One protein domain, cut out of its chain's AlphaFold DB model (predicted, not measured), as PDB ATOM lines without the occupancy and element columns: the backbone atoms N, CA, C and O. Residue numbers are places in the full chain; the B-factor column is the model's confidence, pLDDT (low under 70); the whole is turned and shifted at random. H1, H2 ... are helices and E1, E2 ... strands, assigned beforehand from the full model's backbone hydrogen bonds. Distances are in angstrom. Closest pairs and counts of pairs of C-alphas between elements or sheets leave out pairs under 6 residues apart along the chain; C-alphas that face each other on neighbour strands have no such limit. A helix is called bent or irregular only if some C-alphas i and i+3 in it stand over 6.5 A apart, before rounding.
ATOM      1  N   SER A 523    -149.384 135.650  39.890       65.62
ATOM      2  CA  SER A 523    -150.830 135.872  39.898       65.62
ATOM      3  C   SER A 523    -151.386 136.152  38.504       65.62
ATOM      4  O   SER A 523    -151.065 137.146  37.850       65.62
ATOM      5  N   ASN A 524    -152.329 135.305  38.099       79.81
ATOM      6  CA  ASN A 524    -153.152 135.482  36.909       79.81
ATOM      7  C   ASN A 524    -154.342 136.397  37.230       79.81
ATOM      8  O   ASN A 524    -155.494 136.027  37.037       79.81
ATOM      9  N   TRP A 525    -154.090 137.566  37.829       84.25
ATOM     10  CA  TRP A 525    -155.147 138.356  38.469       84.25
ATOM     11  C   TRP A 525    -156.226 138.828  37.484       84.25
ATOM     12  O   TRP A 525    -157.381 138.993  37.891       84.25
ATOM     13  N   LEU A 526    -155.871 139.090  36.221       87.56
ATOM     14  CA  LEU A 526    -156.816 139.556  35.211       87.56
ATOM     15  C   LEU A 526    -157.643 138.381  34.690       87.56
ATOM     16  O   LEU A 526    -158.866 138.489  34.602       87.56
ATOM     17  N   LEU A 527    -156.999 137.245  34.436       88.75
ATOM     18  CA  LEU A 527    -157.640 135.990  34.076       88.75
ATOM     19  C   LEU A 527    -158.575 135.511  35.198       88.75
ATOM     20  O   LEU A 527    -159.736 135.210  34.941       88.75
ATOM     21  N   ASP A 528    -158.129 135.554  36.455       89.38
ATOM     22  CA  ASP A 528    -158.927 135.270  37.650       89.38
ATOM     23  C   ASP A 528    -160.117 136.217  37.751       89.38
ATOM     24  O   ASP A 528    -161.220 135.799  38.097       89.38
ATOM     25  N   ARG A 529    -159.937 137.504  37.436       90.19
ATOM     26  CA  ARG A 529    -161.037 138.474  37.417       90.19
ATOM     27  C   ARG A 529    -162.056 138.145  36.327       90.19
ATOM     28  O   ARG A 529    -163.252 138.261  36.591       90.19
ATOM     29  N   ILE A 530    -161.613 137.696  35.152       93.00
ATOM     30  CA  ILE A 530    -162.495 137.229  34.073       93.00
ATOM     31  C   ILE A 530    -163.243 135.960  34.507       93.00
ATOM     32  O   ILE A 530    -164.474 135.928  34.438       93.00
ATOM     33  N   TYR A 531    -162.537 134.957  35.035       92.75
ATOM     34  CA  TYR A 531    -163.145 133.739  35.576       92.75
ATOM     35  C   TYR A 531    -164.169 134.058  36.661       92.75
ATOM     36  O   TYR A 531    -165.291 133.565  36.618       92.75
ATOM     37  N   ASN A 532    -163.809 134.906  37.623       91.31
ATOM     38  CA  ASN A 532    -164.688 135.294  38.719       91.31
ATOM     39  C   ASN A 532    -165.908 136.072  38.224       91.31
ATOM     40  O   ASN A 532    -166.996 135.871  38.756       91.31
ATOM     41  N   TYR A 533    -165.765 136.934  37.216       93.44
ATOM     42  CA  TYR A 533    -166.904 137.629  36.619       93.44
ATOM     43  C   TYR A 533    -167.924 136.636  36.051       93.44
ATOM     44  O   TYR A 533    -169.109 136.720  36.373       93.44
ATOM     45  N   PHE A 534    -167.469 135.666  35.256       94.00
ATOM     46  CA  PHE A 534    -168.353 134.689  34.623       94.00
ATOM     47  C   PHE A 534    -168.916 133.653  35.605       94.00
ATOM     48  O   PHE A 534    -170.116 133.392  35.561       94.00
ATOM     49  N   ARG A 535    -168.099 133.146  36.541       90.12
ATOM     50  CA  ARG A 535    -168.531 132.202  37.592       90.12
ATOM     51  C   ARG A 535    -169.571 132.803  38.531       90.12
ATOM     52  O   ARG A 535    -170.521 132.122  38.897       90.12
ATOM     53  N   ASN A 536    -169.388 134.062  38.938       89.44
ATOM     54  CA  ASN A 536    -170.383 134.749  39.764       89.44
ATOM     55  C   ASN A 536    -171.610 135.153  38.943       89.44
ATOM     56  O   ASN A 536    -172.716 135.184  39.479       89.44
ATOM     57  N   GLY A 537    -171.407 135.444  37.656       82.81
ATOM     58  CA  GLY A 537    -172.451 135.789  36.708       82.81
ATOM     59  C   GLY A 537    -173.081 137.165  36.973       82.81
ATOM     60  O   GLY A 537    -173.266 137.585  38.119       82.81
ATOM     61  N   PRO A 538    -173.460 137.916  35.927       86.88
ATOM     62  CA  PRO A 538    -174.238 139.129  36.127       86.88
ATOM     63  C   PRO A 538    -175.647 138.780  36.632       86.88
ATOM     64  O   PRO A 538    -176.393 138.059  35.975       86.88
ATOM     65  N   LYS A 539    -176.052 139.352  37.776       89.62
ATOM     66  CA  LYS A 539    -177.440 139.249  38.278       89.62
ATOM     67  C   LYS A 539    -178.442 139.980  37.381       89.62
ATOM     68  O   LYS A 539    -179.623 139.635  37.344       89.62
ATOM     69  N   THR A 540    -177.968 141.004  36.676       92.69
ATOM     70  CA  THR A 540    -178.742 141.792  35.722       92.69
ATOM     71  C   THR A 540    -177.991 141.905  34.401       92.69
ATOM     72  O   THR A 540    -176.792 142.176  34.382       92.69
ATOM     73  N   ILE A 541    -178.691 141.721  33.283       94.62
ATOM     74  CA  ILE A 541    -178.130 141.899  31.939       94.62
ATOM     75  C   ILE A 541    -178.906 142.975  31.177       94.62
ATOM     76  O   ILE A 541    -180.135 143.005  31.196       94.62
ATOM     77  N   SER A 542    -178.183 143.869  30.506       95.06
ATOM     78  CA  SER A 542    -178.736 144.904  29.628       95.06
ATOM     79  C   SER A 542    -178.476 144.574  28.161       95.06
ATOM     80  O   SER A 542    -177.585 143.783  27.843       95.06
ATOM     81  N   PHE A 543    -179.182 145.241  27.241       94.19
ATOM     82  CA  PHE A 543    -178.889 145.122  25.808       94.19
ATOM     83  C   PHE A 543    -177.418 145.432  25.482       94.19
ATOM     84  O   PHE A 543    -176.797 144.707  24.715       94.19
ATOM     85  N   SER A 544    -176.845 146.476  26.092       90.62
ATOM     86  CA  SER A 544    -175.448 146.865  25.861       90.62
ATOM     87  C   SER A 544    -174.452 145.781  26.284       90.62
ATOM     88  O   SER A 544    -173.502 145.513  25.550       90.62
ATOM     89  N   LEU A 545    -174.695 145.119  27.421       93.62
ATOM     90  CA  LEU A 545    -173.890 143.986  27.875       93.62
ATOM     91  C   LEU A 545    -174.012 142.825  26.882       93.62
ATOM     92  O   LEU A 545    -172.994 142.310  26.426       93.62
ATOM     93  N   ILE A 546    -175.239 142.471  26.485       94.25
ATOM     94  CA  ILE A 546    -175.523 141.382  25.537       94.25
ATOM     95  C   ILE A 546    -174.863 141.637  24.169       94.25
ATOM     96  O   ILE A 546    -174.263 140.734  23.594       94.25
ATOM     97  N   ASP A 547    -174.935 142.860  23.637       90.44
ATOM     98  CA  ASP A 547    -174.332 143.224  22.344       90.44
ATOM     99  C   ASP A 547    -172.793 143.183  22.402       90.44
ATOM    100  O   ASP A 547    -172.144 142.736  21.455       90.44
ATOM    101  N   SER A 548    -172.198 143.561  23.540       89.94
ATOM    102  CA  SER A 548    -170.738 143.603  23.710       89.94
ATOM    103  C   SER A 548    -170.050 142.230  23.713       89.94
ATOM    104  O   SER A 548    -168.850 142.159  23.460       89.94
ATOM    105  N   VAL A 549    -170.794 141.133  23.904       90.81
ATOM    106  CA  VAL A 549    -170.304 139.734  23.876       90.81
ATOM    107  C   VAL A 549    -169.566 139.397  22.567       90.81
ATOM    108  O   VAL A 549    -168.712 138.508  22.529       90.81
ATOM    109  N   GLN A 550    -169.852 140.121  21.478       86.75
ATOM    110  CA  GLN A 550    -169.196 139.902  20.189       86.75
ATOM    111  C   GLN A 550    -167.726 140.342  20.149       86.75
ATOM    112  O   GLN A 550    -166.968 139.782  19.346       86.75
ATOM    113  N   ASN A 551    -167.325 141.284  21.009       87.94
ATOM    114  CA  ASN A 551    -165.970 141.824  21.107       87.94
ATOM    115  C   ASN A 551    -165.422 141.600  22.533       87.94
ATOM    116  O   ASN A 551    -165.664 142.432  23.411       87.94
ATOM    117  N   PRO A 552    -164.697 140.490  22.776       90.38
ATOM    118  CA  PRO A 552    -164.192 140.119  24.096       90.38
ATOM    119  C   PRO A 552    -163.335 141.197  24.759       90.38
ATOM    120  O   PRO A 552    -163.496 141.450  25.947       90.38
ATOM    121  N   VAL A 553    -162.488 141.905  24.010       87.44
ATOM    122  CA  VAL A 553    -161.616 142.939  24.592       87.44
ATOM    123  C   VAL A 553    -162.420 144.141  25.072       87.44
ATOM    124  O   VAL A 553    -162.263 144.574  26.213       87.44
ATOM    125  N   ASN A 554    -163.375 144.613  24.266       85.00
ATOM    126  CA  ASN A 554    -164.298 145.664  24.698       85.00
ATOM    127  C   ASN A 554    -165.230 145.191  25.820       85.00
ATOM    128  O   ASN A 554    -165.612 145.993  26.673       85.00
ATOM    129  N   PHE A 555    -165.576 143.902  25.858       90.62
ATOM    130  CA  PHE A 555    -166.342 143.310  26.949       90.62
ATOM    131  C   PHE A 555    -165.548 143.327  28.263       90.62
ATOM    132  O   PHE A 555    -166.084 143.760  29.285       90.62
ATOM    133  N   VAL A 556    -164.270 142.925  28.244       90.69
ATOM    134  CA  VAL A 556    -163.374 143.002  29.410       90.69
ATOM    135  C   VAL A 556    -163.234 144.457  29.855       90.69
ATOM    136  O   VAL A 556    -163.534 144.774  31.006       90.69
ATOM    137  N   LYS A 557    -162.871 145.356  28.930       86.38
ATOM    138  CA  LYS A 557    -162.702 146.794  29.183       86.38
ATOM    139  C   LYS A 557    -163.961 147.406  29.810       86.38
ATOM    140  O   LYS A 557    -163.889 147.973  30.896       86.38
ATOM    141  N   GLY A 558    -165.124 147.232  29.182       84.38
ATOM    142  CA  GLY A 558    -166.363 147.918  29.558       84.38
ATOM    143  C   GLY A 558    -167.196 147.265  30.667       84.38
ATOM    144  O   GLY A 558    -167.847 147.993  31.421       84.38
ATOM    145  N   ASN A 559    -167.198 145.931  30.786       88.06
ATOM    146  CA  ASN A 559    -168.071 145.202  31.721       88.06
ATOM    147  C   ASN A 559    -167.319 144.561  32.898       88.06
ATOM    148  O   ASN A 559    -167.859 144.533  34.000       88.06
ATOM    149  N   ILE A 560    -166.089 144.073  32.695       89.50
ATOM    150  CA  ILE A 560    -165.311 143.380  33.746       89.50
ATOM    151  C   ILE A 560    -164.432 144.365  34.528       89.50
ATOM    152  O   ILE A 560    -164.352 144.315  35.761       89.50
ATOM    153  N   LEU A 561    -163.783 145.281  33.808       84.44
ATOM    154  CA  LEU A 561    -162.963 146.354  34.373       84.44
ATOM    155  C   LEU A 561    -163.791 147.628  34.594       84.44
ATOM    156  O   LEU A 561    -163.567 148.370  35.547       84.44
ATOM    157  N   GLY A 562    -164.821 147.837  33.770       78.12
ATOM    158  CA  GLY A 562    -165.744 148.963  33.900       78.12
ATOM    159  C   GLY A 562    -165.207 150.285  33.348       78.12
ATOM    160  O   GLY A 562    -165.796 151.333  33.614       78.12
ATOM    161  N   ILE A 563    -164.132 150.239  32.566       74.31
ATOM    162  CA  ILE A 563    -163.514 151.399  31.935       74.31
ATOM    163  C   ILE A 563    -164.392 151.847  30.774       74.31
ATOM    164  O   ILE A 563    -164.684 151.085  29.849       74.31
ATOM    165  N   PRO A 747    -165.819 129.738  31.020       93.56
ATOM    166  CA  PRO A 747    -165.104 130.970  30.725       93.56
ATOM    167  C   PRO A 747    -163.889 130.777  29.805       93.56
ATOM    168  O   PRO A 747    -163.441 131.759  29.210       93.56
ATOM    169  N   ASN A 748    -163.368 129.552  29.623       91.31
ATOM    170  CA  ASN A 748    -162.267 129.310  28.682       91.31
ATOM    171  C   ASN A 748    -162.668 129.666  27.255       91.31
ATOM    172  O   ASN A 748    -161.884 130.283  26.545       91.31
ATOM    173  N   LYS A 749    -163.916 129.392  26.858       91.69
ATOM    174  CA  LYS A 749    -164.423 129.739  25.523       91.69
ATOM    175  C   LYS A 749    -164.392 131.239  25.248       91.69
ATOM    176  O   LYS A 749    -164.213 131.658  24.104       91.69
ATOM    177  N   PHE A 750    -164.565 132.061  26.286       93.19
ATOM    178  CA  PHE A 750    -164.420 133.509  26.161       93.19
ATOM    179  C   PHE A 750    -162.961 133.899  25.898       93.19
ATOM    180  O   PHE A 750    -162.701 134.723  25.020       93.19
ATOM    181  N   ILE A 751    -162.022 133.291  26.628       90.44
ATOM    182  CA  ILE A 751    -160.582 133.539  26.487       90.44
ATOM    183  C   ILE A 751    -160.060 133.036  25.137       90.44
ATOM    184  O   ILE A 751    -159.380 133.776  24.437       90.44
ATOM    185  N   GLU A 752    -160.433 131.829  24.719       88.12
ATOM    186  CA  GLU A 752    -160.064 131.262  23.416       88.12
ATOM    187  C   GLU A 752    -160.557 132.150  22.279       88.12
ATOM    188  O   GLU A 752    -159.777 132.563  21.427       88.12
ATOM    189  N   ARG A 753    -161.818 132.594  22.331       87.19
ATOM    190  CA  ARG A 753    -162.335 133.551  21.348       87.19
ATOM    191  C   ARG A 753    -161.587 134.884  21.365       87.19
ATOM    192  O   ARG A 753    -161.454 135.508  20.312       87.19
ATOM    193  N   MET A 754    -161.181 135.358  22.542       86.38
ATOM    194  CA  MET A 754    -160.410 136.591  22.674       86.38
ATOM    195  C   MET A 754    -159.054 136.466  21.978       86.38
ATOM    196  O   MET A 754    -158.647 137.427  21.338       86.38
ATOM    197  N   ILE A 755    -158.411 135.300  22.070       82.44
ATOM    198  CA  ILE A 755    -157.063 135.028  21.557       82.44
ATOM    199  C   ILE A 755    -157.061 134.658  20.064       82.44
ATOM    200  O   ILE A 755    -156.206 135.135  19.325       82.44
ATOM    201  N   ASP A 756    -158.035 133.877  19.595       71.69
ATOM    202  CA  ASP A 756    -158.069 133.347  18.220       71.69
ATOM    203  C   ASP A 756    -158.371 134.406  17.148       71.69
ATOM    204  O   ASP A 756    -158.188 134.177  15.949       71.69
ATOM    205  N   LYS A 757    -158.888 135.572  17.543       61.62
ATOM    206  CA  LYS A 757    -159.280 136.632  16.613       61.62
ATOM    207  C   LYS A 757    -158.404 137.860  16.782       61.62
ATOM    208  O   LYS A 757    -158.333 138.452  17.850       61.62
ATOM    209  N   HIS A 758    -157.843 138.310  15.664       55.53
ATOM    210  CA  HIS A 758    -157.205 139.616  15.577       55.53
ATOM    211  C   HIS A 758    -158.293 140.695  15.604       55.53
ATOM    212  O   HIS A 758    -159.000 140.924  14.617       55.53
ATOM    213  N   TYR A 759    -158.474 141.324  16.761       61.88
ATOM    214  CA  TYR A 759    -159.332 142.492  16.919       61.88
ATOM    215  C   TYR A 759    -158.494 143.762  16.729       61.88
ATOM    216  O   TYR A 759    -157.314 143.792  17.055       61.88
ATOM    217  N   TYR A 760    -159.095 144.824  16.190       50.53
ATOM    218  CA  TYR A 760    -158.441 146.131  16.184       50.53
ATOM    219  C   TYR A 760    -158.511 146.718  17.594       50.53
ATOM    220  O   TYR A 760    -159.609 146.849  18.146       50.53
ATOM    221  N   PHE A 761    -157.359 147.058  18.161       60.66
ATOM    222  CA  PHE A 761    -157.247 147.551  19.526       60.66
ATOM    223  C   PHE A 761    -156.927 149.047  19.549       60.66
ATOM    224  O   PHE A 761    -156.160 149.551  18.730       60.66
ATOM    225  N   ASP A 762    -157.516 149.765  20.504       62.38
ATOM    226  CA  ASP A 762    -156.872 150.970  21.031       62.38
ATOM    227  C   ASP A 762    -155.705 150.563  21.953       62.38
ATOM    228  O   ASP A 762    -155.611 149.399  22.341       62.38
ATOM    229  N   GLY A 763    -154.812 151.497  22.307       63.56
ATOM    230  CA  GLY A 763    -153.596 151.163  23.069       63.56
ATOM    231  C   GLY A 763    -153.867 150.409  24.380       63.56
ATOM    232  O   GLY A 763    -153.146 149.476  24.717       63.56
ATOM    233  N   LEU A 764    -154.967 150.730  25.071       69.50
ATOM    234  CA  LEU A 764    -155.371 150.031  26.295       69.50
ATOM    235  C   LEU A 764    -155.980 148.647  26.009       69.50
ATOM    236  O   LEU A 764    -155.770 147.702  26.765       69.50
ATOM    237  N   GLY A 765    -156.752 148.511  24.929       73.94
ATOM    238  CA  GLY A 765    -157.282 147.224  24.479       73.94
ATOM    239  C   GLY A 765    -156.172 146.222  24.158       73.94
ATOM    240  O   GLY A 765    -156.304 145.044  24.483       73.94
ATOM    241  N   GLU A 766    -155.067 146.702  23.592       72.12
ATOM    242  CA  GLU A 766    -153.883 145.900  23.283       72.12
ATOM    243  C   GLU A 766    -153.178 145.444  24.566       72.12
ATOM    244  O   GLU A 766    -152.882 144.262  24.722       72.12
ATOM    245  N   GLU A 767    -153.011 146.335  25.550       72.75
ATOM    246  CA  GLU A 767    -152.454 145.974  26.859       72.75
ATOM    247  C   GLU A 767    -153.290 144.917  27.592       72.75
ATOM    248  O   GLU A 767    -152.728 143.975  28.160       72.75
ATOM    249  N   ILE A 768    -154.623 145.052  27.557       81.12
ATOM    250  CA  ILE A 768    -155.558 144.064  28.114       81.12
ATOM    251  C   ILE A 768    -155.394 142.726  27.388       81.12
ATOM    252  O   ILE A 768    -155.283 141.691  28.045       81.12
ATOM    253  N   PHE A 769    -155.372 142.737  26.052       82.69
ATOM    254  CA  PHE A 769    -155.206 141.534  25.241       82.69
ATOM    255  C   PHE A 769    -153.897 140.811  25.553       82.69
ATOM    256  O   PHE A 769    -153.921 139.634  25.910       82.69
ATOM    257  N   GLU A 770    -152.771 141.520  25.502       75.06
ATOM    258  CA  GLU A 770    -151.449 140.954  25.765       75.06
ATOM    259  C   GLU A 770    -151.347 140.380  27.183       75.06
ATOM    260  O   GLU A 770    -150.762 139.313  27.378       75.06
ATOM    261  N   LYS A 771    -151.934 141.052  28.188       79.56
ATOM    262  CA  LYS A 771    -151.922 140.554  29.570       79.56
ATOM    263  C   LYS A 771    -152.749 139.277  29.718       79.56
ATOM    264  O   LYS A 771    -152.263 138.324  30.319       79.56
ATOM    265  N   VAL A 772    -153.955 139.232  29.144       84.38
ATOM    266  CA  VAL A 772    -154.795 138.020  29.151       84.38
ATOM    267  C   VAL A 772    -154.103 136.873  28.419       84.38
ATOM    268  O   VAL A 772    -154.078 135.758  28.934       84.38
ATOM    269  N   TYR A 773    -153.512 137.141  27.253       80.38
ATOM    270  CA  TYR A 773    -152.772 136.146  26.480       80.38
ATOM    271  C   TYR A 773    -151.613 135.552  27.292       80.38
ATOM    272  O   TYR A 773    -151.486 134.330  27.384       80.38
ATOM    273  N   SER A 774    -150.824 136.416  27.941       75.44
ATOM    274  CA  SER A 774    -149.697 136.025  28.790       75.44
ATOM    275  C   SER A 774    -150.133 135.167  29.988       75.44
ATOM    276  O   SER A 774    -149.590 134.083  30.198       75.44
ATOM    277  N   GLU A 775    -151.149 135.598  30.743       81.50
ATOM    278  CA  GLU A 775    -151.669 134.850  31.901       81.50
ATOM    279  C   GLU A 775    -152.290 133.500  31.482       81.50
ATOM    280  O   GLU A 775    -152.059 132.474  32.122       81.50
ATOM    281  N   TYR A 776    -153.033 133.463  30.368       81.25
ATOM    282  CA  TYR A 776    -153.675 132.240  29.876       81.25
ATOM    283  C   TYR A 776    -152.667 131.175  29.443       81.25
ATOM    284  O   TYR A 776    -152.797 130.004  29.800       81.25
ATOM    285  N   LYS A 777    -151.633 131.558  28.698       71.12
ATOM    286  CA  LYS A 777    -150.582 130.630  28.268       71.12
ATOM    287  C   LYS A 777    -149.768 130.111  29.453       71.12
ATOM    288  O   LYS A 777    -149.556 128.905  29.522       71.12
ATOM    289  N   ASN A 778    -149.406 130.966  30.415       68.81
ATOM    290  CA  ASN A 778    -148.741 130.528  31.651       68.81
ATOM    291  C   ASN A 778    -149.584 129.495  32.412       68.81
ATOM    292  O   ASN A 778    -149.041 128.523  32.925       68.81
ATOM    293  N   SER A 779    -150.913 129.646  32.419       69.75
ATOM    294  CA  SER A 779    -151.820 128.682  33.056       69.75
ATOM    295  C   SER A 779    -151.920 127.316  32.353       69.75
ATOM    296  O   SER A 779    -152.386 126.366  32.973       69.75
ATOM    297  N   LYS A 780    -151.484 127.194  31.086       63.19
ATOM    298  CA  LYS A 780    -151.476 125.930  30.317       63.19
ATOM    299  C   LYS A 780    -150.137 125.181  30.350       63.19
ATOM    300  O   LYS A 780    -150.082 124.046  29.888       63.19
ATOM    301  N   VAL A 781    -149.067 125.818  30.833       47.56
ATOM    302  CA  VAL A 781    -147.706 125.245  30.902       47.56
ATOM    303  C   VAL A 781    -147.442 124.548  32.252       47.56
ATOM    304  O   VAL A 781    -146.424 123.874  32.398       47.56
ATOM    305  N   VAL A 782    -148.362 124.671  33.218       33.16
ATOM    306  CA  VAL A 782    -148.269 124.078  34.568       33.16
ATOM    307  C   VAL A 782    -149.019 122.758  34.669       33.16
ATOM    308  O   VAL A 782    -150.183 122.707  34.208       33.16
TER     309      VAL A 782
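What this domain is: This is residues 523 to 563 and 747 to 782 of the 782 residues of the protein "DNA helicase" of Candidatus Parvarchaeum acidophilus ARMAN-5 (UniProt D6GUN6). Four helices, H1, H3, H4 and H5, pack into a crossed cluster in which each touches the other three, while E1 and H2 form a loop to one side, H2 joining the cluster at H3. The printed part has 77 residues, with H1, E1, H2, H3, H4 and H5 in that order, mostly helix. It is compact, with a radius of gyration of the C-alphas of 12.1 A and spans of 37 by 28 by 20 A.

Where its parts are: Find C-alpha 525 at (-155.147, 138.356, 38.469), where H1 begins; it covers residues 525 to 536, 15.7 A. Next come E1, residues 540 to 542, 6.8 A, and H2, residues 543 to 548, 8.6 A. H3, residues 552 to 561, spans 12.1 A and is neither bent nor irregular, but only just: C-alphas 557 and 560 are 6.3 A apart. After the cut, H4, residues 747 to 756, spans 14.5 A; H5, residues 763 to 780, runs 26.3 A to C-alpha 780 at (-151.476, 125.930, 30.317).

How they stand to each other: Start at the hub, H3. It touches H5 about perpendicular, 86 degrees, closest C-alphas Val 553 and Gly 765, 6.1 A, with residues 765 to 769 of H5 alone. H2 touches H3 at Ser 548 and Phe 555, closest C-alphas, 5.5 A. H4 touches H3 at a steep tilt of 47 degrees, opposite ways, closest C-alphas Pro 552 and Met 754, 5.4 A. E1 pairs with no named strand. Every O i to N i+4 pair is within hydrogen-bond range in H1, H2, H4 and H5; in H3, 5 of 6 are.

The domain as a whole: The C-alphas of Phe 543 and Val 782 are farthest apart, 38.2 A. Residues 564 to 746 are not printed; C-alphas 563 and 747 are 20.5 A apart across this cut. Of the links printed whole, none is long. Look for pLDDT under 70 at residue 523, residues 757 to 764 and residues 778 to 782.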